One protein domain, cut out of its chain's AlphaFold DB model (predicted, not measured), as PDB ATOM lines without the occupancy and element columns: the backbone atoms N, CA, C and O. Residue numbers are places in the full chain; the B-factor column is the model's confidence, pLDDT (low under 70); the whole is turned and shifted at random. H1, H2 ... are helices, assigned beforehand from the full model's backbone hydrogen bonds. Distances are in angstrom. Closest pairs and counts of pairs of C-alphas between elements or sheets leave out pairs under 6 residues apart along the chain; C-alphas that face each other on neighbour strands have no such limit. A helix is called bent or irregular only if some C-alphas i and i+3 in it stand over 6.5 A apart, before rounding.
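This is residues 15 to 65 and 74 to 80 of the 106 residues of an uncharacterized protein of Gammaproteobacteria bacterium (UniProt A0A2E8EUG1). Two helices, H1 and then H2, follow each other in a bent line, with short H3 across the first end of H1 and a long looping stretch, residues 41 to 65, beyond H2 that folds back near Gly 57. The printed part has 58 residues with three named helices, H1, H2, H3 in chain order, and no named strand; the class is all helix. It is only just loose, close to extended, with a radius of gyration of the C-alphas of 15.0 A, and elongated, spanning 40 by 25 by 18 A.

H1, residues 17 to 29, begins at C-alpha 17 (-35.285, 25.829, 113.785) and is 18.2 A long. H2, residues 32 to 40, is 11.8 A long. H3, residues 74 to 80, measures 9.7 A and ends at C-alpha 80 (-31.987, 22.523, 106.329).

H1 touches H3 with residues 17 to 21 alone, about perpendicular at 75 degrees; the closest C-alphas, of Val 17 and Ala 76, are 6.1 A apart. H1 and H2 are close but not clearly touching, at a steep tilt of 48 degrees, the same way; their closest C-alphas, of Trp 28 and Arg 34, are 6.9 A apart. H2 and H3 are apart. In H1, H2 and H3 every O i to N i+4 pair is within hydrogen-bond range.

The C-alphas farthest apart, of Gly 57 and Arg 80, are 42.9 A apart. Residues 66 to 73 are not printed; C-alphas 65 and 74 are 18.4 A apart across the cut. The link from H1 to H2 is tight. No printed residue is under 70 in pLDDT.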
ATOM      1  N   THR A  15     -39.640  25.323 107.679       91.88
ATOM      2  CA  THR A  15     -39.543  24.579 108.938       91.88
ATOM      3  C   THR A  15     -38.771  25.401 109.979       91.88
ATOM      4  O   THR A  15     -37.600  25.743 109.752       91.88
ATOM      5  N   PRO A  16     -39.388  25.731 111.130       92.62
ATOM      6  CA  PRO A  16     -38.721  26.475 112.188       92.62
ATOM      7  C   PRO A  16     -37.524  25.704 112.748       92.62
ATOM      8  O   PRO A  16     -37.597  24.492 112.945       92.62
ATOM      9  N   VAL A  17     -36.456  26.419 113.110       92.06
ATOM     10  CA  VAL A  17     -35.285  25.829 113.785       92.06
ATOM     11  C   VAL A  17     -35.700  25.056 115.045       92.06
ATOM     12  O   VAL A  17     -35.196  23.967 115.290       92.06
ATOM     13  N   SER A  18     -36.669  25.561 115.814       93.31
ATOM     14  CA  SER A  18     -37.192  24.878 117.006       93.31
ATOM     15  C   SER A  18     -37.799  23.507 116.701       93.31
ATOM     16  O   SER A  18     -37.635  22.578 117.488       93.31
ATOM     17  N   GLN A  19     -38.455  23.349 115.549       94.12
ATOM     18  CA  GLN A  19     -39.003  22.064 115.124       94.12
ATOM     19  C   GLN A  19     -37.881  21.077 114.783       94.12
ATOM     20  O   GLN A  19     -37.948  19.927 115.207       94.12
ATOM     21  N   ILE A  20     -36.825  21.536 114.103       95.19
ATOM     22  CA  ILE A  20     -35.632  20.722 113.820       95.19
ATOM     23  C   ILE A  20     -34.964  20.292 115.133       95.19
ATOM     24  O   ILE A  20     -34.767  19.099 115.357       95.19
ATOM     25  N   LYS A  21     -34.703  21.235 116.052       94.50
ATOM     26  CA  LYS A  21     -34.111  20.945 117.371       94.50
ATOM     27  C   LYS A  21     -34.943  19.933 118.162       94.50
ATOM     28  O   LYS A  21     -34.377  19.039 118.783       94.50
ATOM     29  N   ASN A  22     -36.273  20.018 118.110       94.69
ATOM     30  CA  ASN A  22     -37.144  19.056 118.787       94.69
ATOM     31  C   ASN A  22     -36.964  17.631 118.250       94.69
ATOM     32  O   ASN A  22     -36.867  16.701 119.048       94.69
ATOM     33  N   VAL A  23     -36.879  17.451 116.928       95.50
ATOM     34  CA  VAL A  23     -36.638  16.132 116.315       95.50
ATOM     35  C   VAL A  23     -35.243  15.614 116.670       95.50
ATOM     36  O   VAL A  23     -35.108  14.475 117.113       95.50
ATOM     37  N   LEU A  24     -34.216  16.461 116.577       95.06
ATOM     38  CA  LEU A  24     -32.849  16.084 116.956       95.06
ATOM     39  C   LEU A  24     -32.741  15.729 118.447       95.06
ATOM     40  O   LEU A  24     -32.048  14.784 118.813       95.06
ATOM     41  N   ARG A  25     -33.492  16.405 119.323       92.75
ATOM     42  CA  ARG A  25     -33.587  16.033 120.740       92.75
ATOM     43  C   ARG A  25     -34.222  14.654 120.921       92.75
ATOM     44  O   ARG A  25     -33.778  13.891 121.773       92.75
ATOM     45  N   GLN A  26     -35.245  14.317 120.135       95.12
ATOM     46  CA  GLN A  26     -35.859  12.986 120.172       95.12
ATOM     47  C   GLN A  26     -34.888  11.884 119.728       95.12
ATOM     48  O   GLN A  26     -34.927  10.796 120.308       95.12
ATOM     49  N   LEU A  27     -34.017  12.171 118.755       95.19
ATOM     50  CA  LEU A  27     -32.910  11.292 118.373       95.19
ATOM     51  C   LEU A  27     -31.907  11.144 119.528       95.19
ATOM     52  O   LEU A  27     -31.642  10.029 119.964       95.19
ATOM     53  N   TRP A  28     -31.433  12.259 120.096       94.94
ATOM     54  CA  TRP A  28     -30.489  12.271 121.223       94.94
ATOM     55  C   TRP A  28     -30.976  11.457 122.427       94.94
ATOM     56  O   TRP A  28     -30.225  10.665 122.997       94.94
ATOM     57  N   LEU A  29     -32.247  11.600 122.808       93.50
ATOM     58  CA  LEU A  29     -32.823  10.877 123.948       93.50
ATOM     59  C   LEU A  29     -32.817   9.353 123.763       93.50
ATOM     60  O   LEU A  29     -32.784   8.630 124.757       93.50
ATOM     61  N   ARG A  30     -32.836   8.882 122.512       95.50
ATOM     62  CA  ARG A  30     -32.811   7.460 122.135       95.50
ATOM     63  C   ARG A  30     -31.426   6.984 121.684       95.50
ATOM     64  O   ARG A  30     -31.283   5.831 121.287       95.50
ATOM     65  N   SER A  31     -30.426   7.861 121.727       97.12
ATOM     66  CA  SER A  31     -29.077   7.579 121.242       97.12
ATOM     67  C   SER A  31     -28.354   6.561 122.131       97.12
ATOM     68  O   SER A  31     -28.554   6.507 123.354       97.12
ATOM     69  N   ARG A  32     -27.500   5.739 121.511       98.00
ATOM     70  CA  ARG A  32     -26.683   4.749 122.232       98.00
ATOM     71  C   ARG A  32     -25.599   5.441 123.049       98.00
ATOM     72  O   ARG A  32     -25.258   4.963 124.123       98.00
ATOM     73  N   GLU A  33     -25.132   6.588 122.580       97.31
ATOM     74  CA  GLU A  33     -24.138   7.469 123.183       97.31
ATOM     75  C   GLU A  33     -24.636   7.990 124.530       97.31
ATOM     76  O   GLU A  33     -23.972   7.822 125.553       97.31
ATOM     77  N   ARG A  34     -25.865   8.528 124.570       97.06
ATOM     78  CA  ARG A  34     -26.492   8.959 125.823       97.06
ATOM     79  C   ARG A  34     -26.667   7.790 126.795       97.06
ATOM     80  O   ARG A  34     -26.415   7.938 127.988       97.06
ATOM     81  N   ALA A  35     -27.125   6.637 126.305       97.62
ATOM     82  CA  ALA A  35     -27.303   5.451 127.141       97.62
ATOM     83  C   ALA A  35     -25.966   4.934 127.693       97.62
ATOM     84  O   ALA A  35     -25.893   4.555 128.861       97.62
ATOM     85  N   LYS A  36     -24.912   4.952 126.874       98.12
ATOM     86  CA  LYS A  36     -23.553   4.591 127.265       98.12
ATOM     87  C   LYS A  36     -23.021   5.529 128.343       98.12
ATOM     88  O   LYS A  36     -22.556   5.028 129.352       98.12
ATOM     89  N   ALA A  37     -23.188   6.845 128.206       97.88
ATOM     90  CA  ALA A  37     -22.751   7.803 129.226       97.88
ATOM     91  C   ALA A  37     -23.371   7.532 130.611       97.88
ATOM     92  O   ALA A  37     -22.679   7.619 131.619       97.88
ATOM     93  N   LEU A  38     -24.658   7.160 130.665       97.81
ATOM     94  CA  LEU A  38     -25.318   6.773 131.920       97.81
ATOM     95  C   LEU A  38     -24.782   5.452 132.486       97.81
ATOM     96  O   LEU A  38     -24.664   5.319 133.699       97.81
ATOM     97  N   LYS A  39     -24.481   4.474 131.626       97.94
ATOM     98  CA  LYS A  39     -23.920   3.182 132.049       97.94
ATOM     99  C   LYS A  39     -22.486   3.326 132.548       97.94
ATOM    100  O   LYS A  39     -22.162   2.765 133.585       97.94
ATOM    101  N   ASP A  40     -21.668   4.092 131.834       97.94
ATOM    102  CA  ASP A  40     -20.267   4.349 132.174       97.94
ATOM    103  C   ASP A  40     -20.141   5.097 133.514       97.94
ATOM    104  O   ASP A  40     -19.147   4.933 134.210       97.94
ATOM    105  N   SER A  41     -21.150   5.889 133.902       97.75
ATOM    106  CA  SER A  41     -21.211   6.536 135.220       97.75
ATOM    107  C   SER A  41     -21.930   5.707 136.289       97.75
ATOM    108  O   SER A  41     -22.238   6.238 137.353       97.75
ATOM    109  N   GLU A  42     -22.258   4.441 136.005       98.06
ATOM    110  CA  GLU A  42     -23.042   3.547 136.874       98.06
ATOM    111  C   GLU A  42     -24.375   4.149 137.346       98.06
ATOM    112  O   GLU A  42     -24.879   3.860 138.436       98.06
ATOM    113  N   TYR A  43     -24.975   4.991 136.503       98.12
ATOM    114  CA  TYR A  43     -26.161   5.774 136.827       98.12
ATOM    115  C   TYR A  43     -25.957   6.695 138.039       98.12
ATOM    116  O   TYR A  43     -26.894   6.928 138.802       98.12
ATOM    117  N   CYS A  44     -24.759   7.258 138.195       98.56
ATOM    118  CA  CYS A  44     -24.432   8.291 139.175       98.56
ATOM    119  C   CYS A  44     -24.108   9.627 138.489       98.56
ATOM    120  O   CYS A  44     -23.603   9.669 137.363       98.56
ATOM    121  N   CYS A  45     -24.403  10.738 139.169       98.25
ATOM    122  CA  CYS A  45     -23.957  12.065 138.755       98.25
ATOM    123  C   CYS A  45     -22.431  12.150 138.851       98.25
ATOM    124  O   CYS A  45     -21.863  11.917 139.915       98.25
ATOM    125  N   THR A  46     -21.768  12.556 137.771       97.81
ATOM    126  CA  THR A  46     -20.300  12.652 137.712       97.81
ATOM    127  C   THR A  46     -19.718  13.807 138.531       97.81
ATOM    128  O   THR A  46     -18.506  13.869 138.696       97.81
ATOM    129  N   ILE A  47     -20.560  14.722 139.027       97.88
ATOM    130  CA  ILE A  47     -20.143  15.878 139.835       97.88
ATOM    131  C   ILE A  47     -20.372  15.615 141.328       97.88
ATOM    132  O   ILE A  47     -19.450  15.754 142.120       97.88
ATOM    133  N   CYS A  48     -21.595  15.243 141.726       97.88
ATOM    134  CA  CYS A  48     -21.960  15.087 143.143       97.88
ATOM    135  C   CYS A  48     -22.129  13.632 143.603       97.88
ATOM    136  O   CYS A  48     -22.414  13.398 144.773       97.88
ATOM    137  N   GLY A  49     -22.022  12.654 142.702       97.94
ATOM    138  CA  GLY A  49     -22.129  11.231 143.031       97.94
ATOM    139  C   GLY A  49     -23.547  10.704 143.285       97.94
ATOM    140  O   GLY A  49     -23.703   9.506 143.498       97.94
ATOM    141  N   ILE A  50     -24.598  11.539 143.246       98.25
ATOM    142  CA  ILE A  50     -25.969  11.063 143.504       98.25
ATOM    143  C   ILE A  50     -26.396   9.997 142.482       98.25
ATOM    144  O   ILE A  50     -26.259  10.196 141.271       98.25
ATOM    145  N   LYS A  51     -26.931   8.874 142.971       98.12
ATOM    146  CA  LYS A  51     -27.396   7.759 142.138       98.12
ATOM    147  C   LYS A  51     -28.815   7.993 141.625       98.12
ATOM    148  O   LYS A  51     -29.672   8.497 142.350       98.12
ATOM    149  N   GLN A  52     -29.070   7.595 140.382       97.88
ATOM    150  CA  GLN A  52     -30.403   7.585 139.797       97.88
ATOM    151  C   GLN A  52     -31.343   6.722 140.646       97.88
ATOM    152  O   GLN A  52     -30.989   5.629 141.086       97.88
ATOM    153  N   SER A  53     -32.568   7.201 140.833       97.69
ATOM    154  CA  SER A  53     -33.598   6.504 141.595       97.69
ATOM    155  C   SER A  53     -34.942   6.643 140.897       97.69
ATOM    156  O   SER A  53     -35.322   7.731 140.461       97.69
ATOM    157  N   THR A  54     -35.669   5.533 140.808       96.81
ATOM    158  CA  THR A  54     -37.053   5.462 140.319       96.81
ATOM    159  C   THR A  54     -38.055   5.239 141.455       96.81
ATOM    160  O   THR A  54     -39.248   5.094 141.197       96.81
ATOM    161  N   ALA A  55     -37.589   5.202 142.710       96.94
ATOM    162  CA  ALA A  55     -38.442   4.988 143.871       96.94
ATOM    163  C   ALA A  55     -39.397   6.175 144.059       96.94
ATOM    164  O   ALA A  55     -38.960   7.324 144.137       96.94
ATOM    165  N   LYS A  56     -40.700   5.885 144.152       96.00
ATOM    166  CA  LYS A  56     -41.754   6.898 144.280       96.00
ATOM    167  C   LYS A  56     -41.524   7.782 145.508       96.00
ATOM    168  O   LYS A  56     -41.413   7.269 146.620       96.00
ATOM    169  N   GLY A  57     -41.477   9.098 145.312       95.94
ATOM    170  CA  GLY A  57     -41.203  10.084 146.365       95.94
ATOM    171  C   GLY A  57     -39.716  10.288 146.683       95.94
ATOM    172  O   GLY A  57     -39.387  11.079 147.563       95.94
ATOM    173  N   LYS A  58     -38.815   9.582 145.987       95.88
ATOM    174  CA  LYS A  58     -37.353   9.735 146.060       95.88
ATOM    175  C   LYS A  58     -36.730   9.638 144.662       95.88
ATOM    176  O   LYS A  58     -35.644   9.077 144.498       95.88
ATOM    177  N   GLU A  59     -37.434  10.110 143.638       98.12
ATOM    178  CA  GLU A  59     -36.982  10.037 142.256       98.12
ATOM    179  C   GLU A  59     -35.777  10.952 142.038       98.12
ATOM    180  O   GLU A  59     -35.833  12.159 142.265       98.12
ATOM    181  N   VAL A  60     -34.698  10.380 141.513       97.94
ATOM    182  CA  VAL A  60     -33.522  11.132 141.073       97.94
ATOM    183  C   VAL A  60     -33.379  10.893 139.585       97.94
ATOM    184  O   VAL A  60     -33.093   9.777 139.145       97.94
ATOM    185  N   LYS A  61     -33.600  11.943 138.796       96.94
ATOM    186  CA  LYS A  61     -33.406  11.913 137.347       96.94
ATOM    187  C   LYS A  61     -32.005  12.405 137.022       96.94
ATOM    188  O   LYS A  61     -31.601  13.463 137.491       96.94
ATOM    189  N   LEU A  62     -31.300  11.654 136.184       97.75
ATOM    190  CA  LEU A  62     -30.033  12.086 135.610       97.75
ATOM    191  C   LEU A  62     -30.242  12.568 134.177       97.75
ATOM    192  O   LEU A  62     -30.913  11.917 133.367       97.75
ATOM    193  N   GLU A  63     -29.627  13.702 133.868       96.31
ATOM    194  CA  GLU A  63     -29.528  14.240 132.519       96.31
ATOM    195  C   GLU A  63     -28.075  14.179 132.051       96.31
ATOM    196  O   GLU A  63     -27.148  14.390 132.828       96.31
ATOM    197  N   VAL A  64     -27.877  13.864 130.771       96.88
ATOM    198  CA  VAL A  64     -26.545  13.813 130.164       96.88
ATOM    199  C   VAL A  64     -26.279  15.153 129.497       96.88
ATOM    200  O   VAL A  64     -27.052  15.579 128.633       96.88
ATOM    201  N   HIS A  65     -25.189  15.797 129.904       95.56
ATOM    202  CA  HIS A  65     -24.733  17.077 129.379       95.56
ATOM    203  C   HIS A  65     -23.572  16.880 128.391       95.56
ATOM    204  O   HIS A  65     -22.706  16.035 128.616       95.56
ATOM    205  N   ASP A  74     -25.816  25.599 113.862       94.94
ATOM    206  CA  ASP A  74     -25.098  24.972 112.748       94.94
ATOM    207  C   ASP A  74     -25.718  23.621 112.349       94.94
ATOM    208  O   ASP A  74     -26.045  23.388 111.182       94.94
ATOM    209  N   LEU A  75     -26.033  22.760 113.327       95.19
ATOM    210  CA  LEU A  75     -26.715  21.487 113.057       95.19
ATOM    211  C   LEU A  75     -28.063  21.685 112.351       95.19
ATOM    212  O   LEU A  75     -28.410  20.953 111.421       95.19
ATOM    213  N   ALA A  76     -28.849  22.674 112.780       94.44
ATOM    214  CA  ALA A  76     -30.143  22.940 112.170       94.44
ATOM    215  C   ALA A  76     -30.014  23.522 110.754       94.44
ATOM    216  O   ALA A  76     -30.854  23.233 109.896       94.44
ATOM    217  N   GLU A  77     -28.986  24.328 110.500       93.81
ATOM    218  CA  GLU A  77     -28.663  24.848 109.171       93.81
ATOM    219  C   GLU A  77     -28.186  23.743 108.235       93.81
ATOM    220  O   GLU A  77     -28.675  23.653 107.108       93.81
ATOM    221  N   THR A  78     -27.348  22.831 108.725       95.31
ATOM    222  CA  THR A  78     -26.905  21.647 107.985       95.31
ATOM    223  C   THR A  78     -28.087  20.769 107.581       95.31
ATOM    224  O   THR A  78     -28.229  20.442 106.401       95.31
ATOM    225  N   ILE A  79     -28.993  20.446 108.514       95.50
ATOM    226  CA  ILE A  79     -30.216  19.690 108.199       95.50
ATOM    227  C   ILE A  79     -31.061  20.430 107.165       95.50
ATOM    228  O   ILE A  79     -31.541  19.824 106.209       95.50
ATOM    229  N   ARG A  80     -31.229  21.748 107.310       93.25
ATOM    230  CA  ARG A  80     -31.987  22.523 106.329       93.25
ATOM    231  C   ARG A  80     -31.362  22.419 104.941       93.25
ATOM    232  O   ARG A  80     -32.075  22.075 104.008       93.25
TER     233      ARG A  80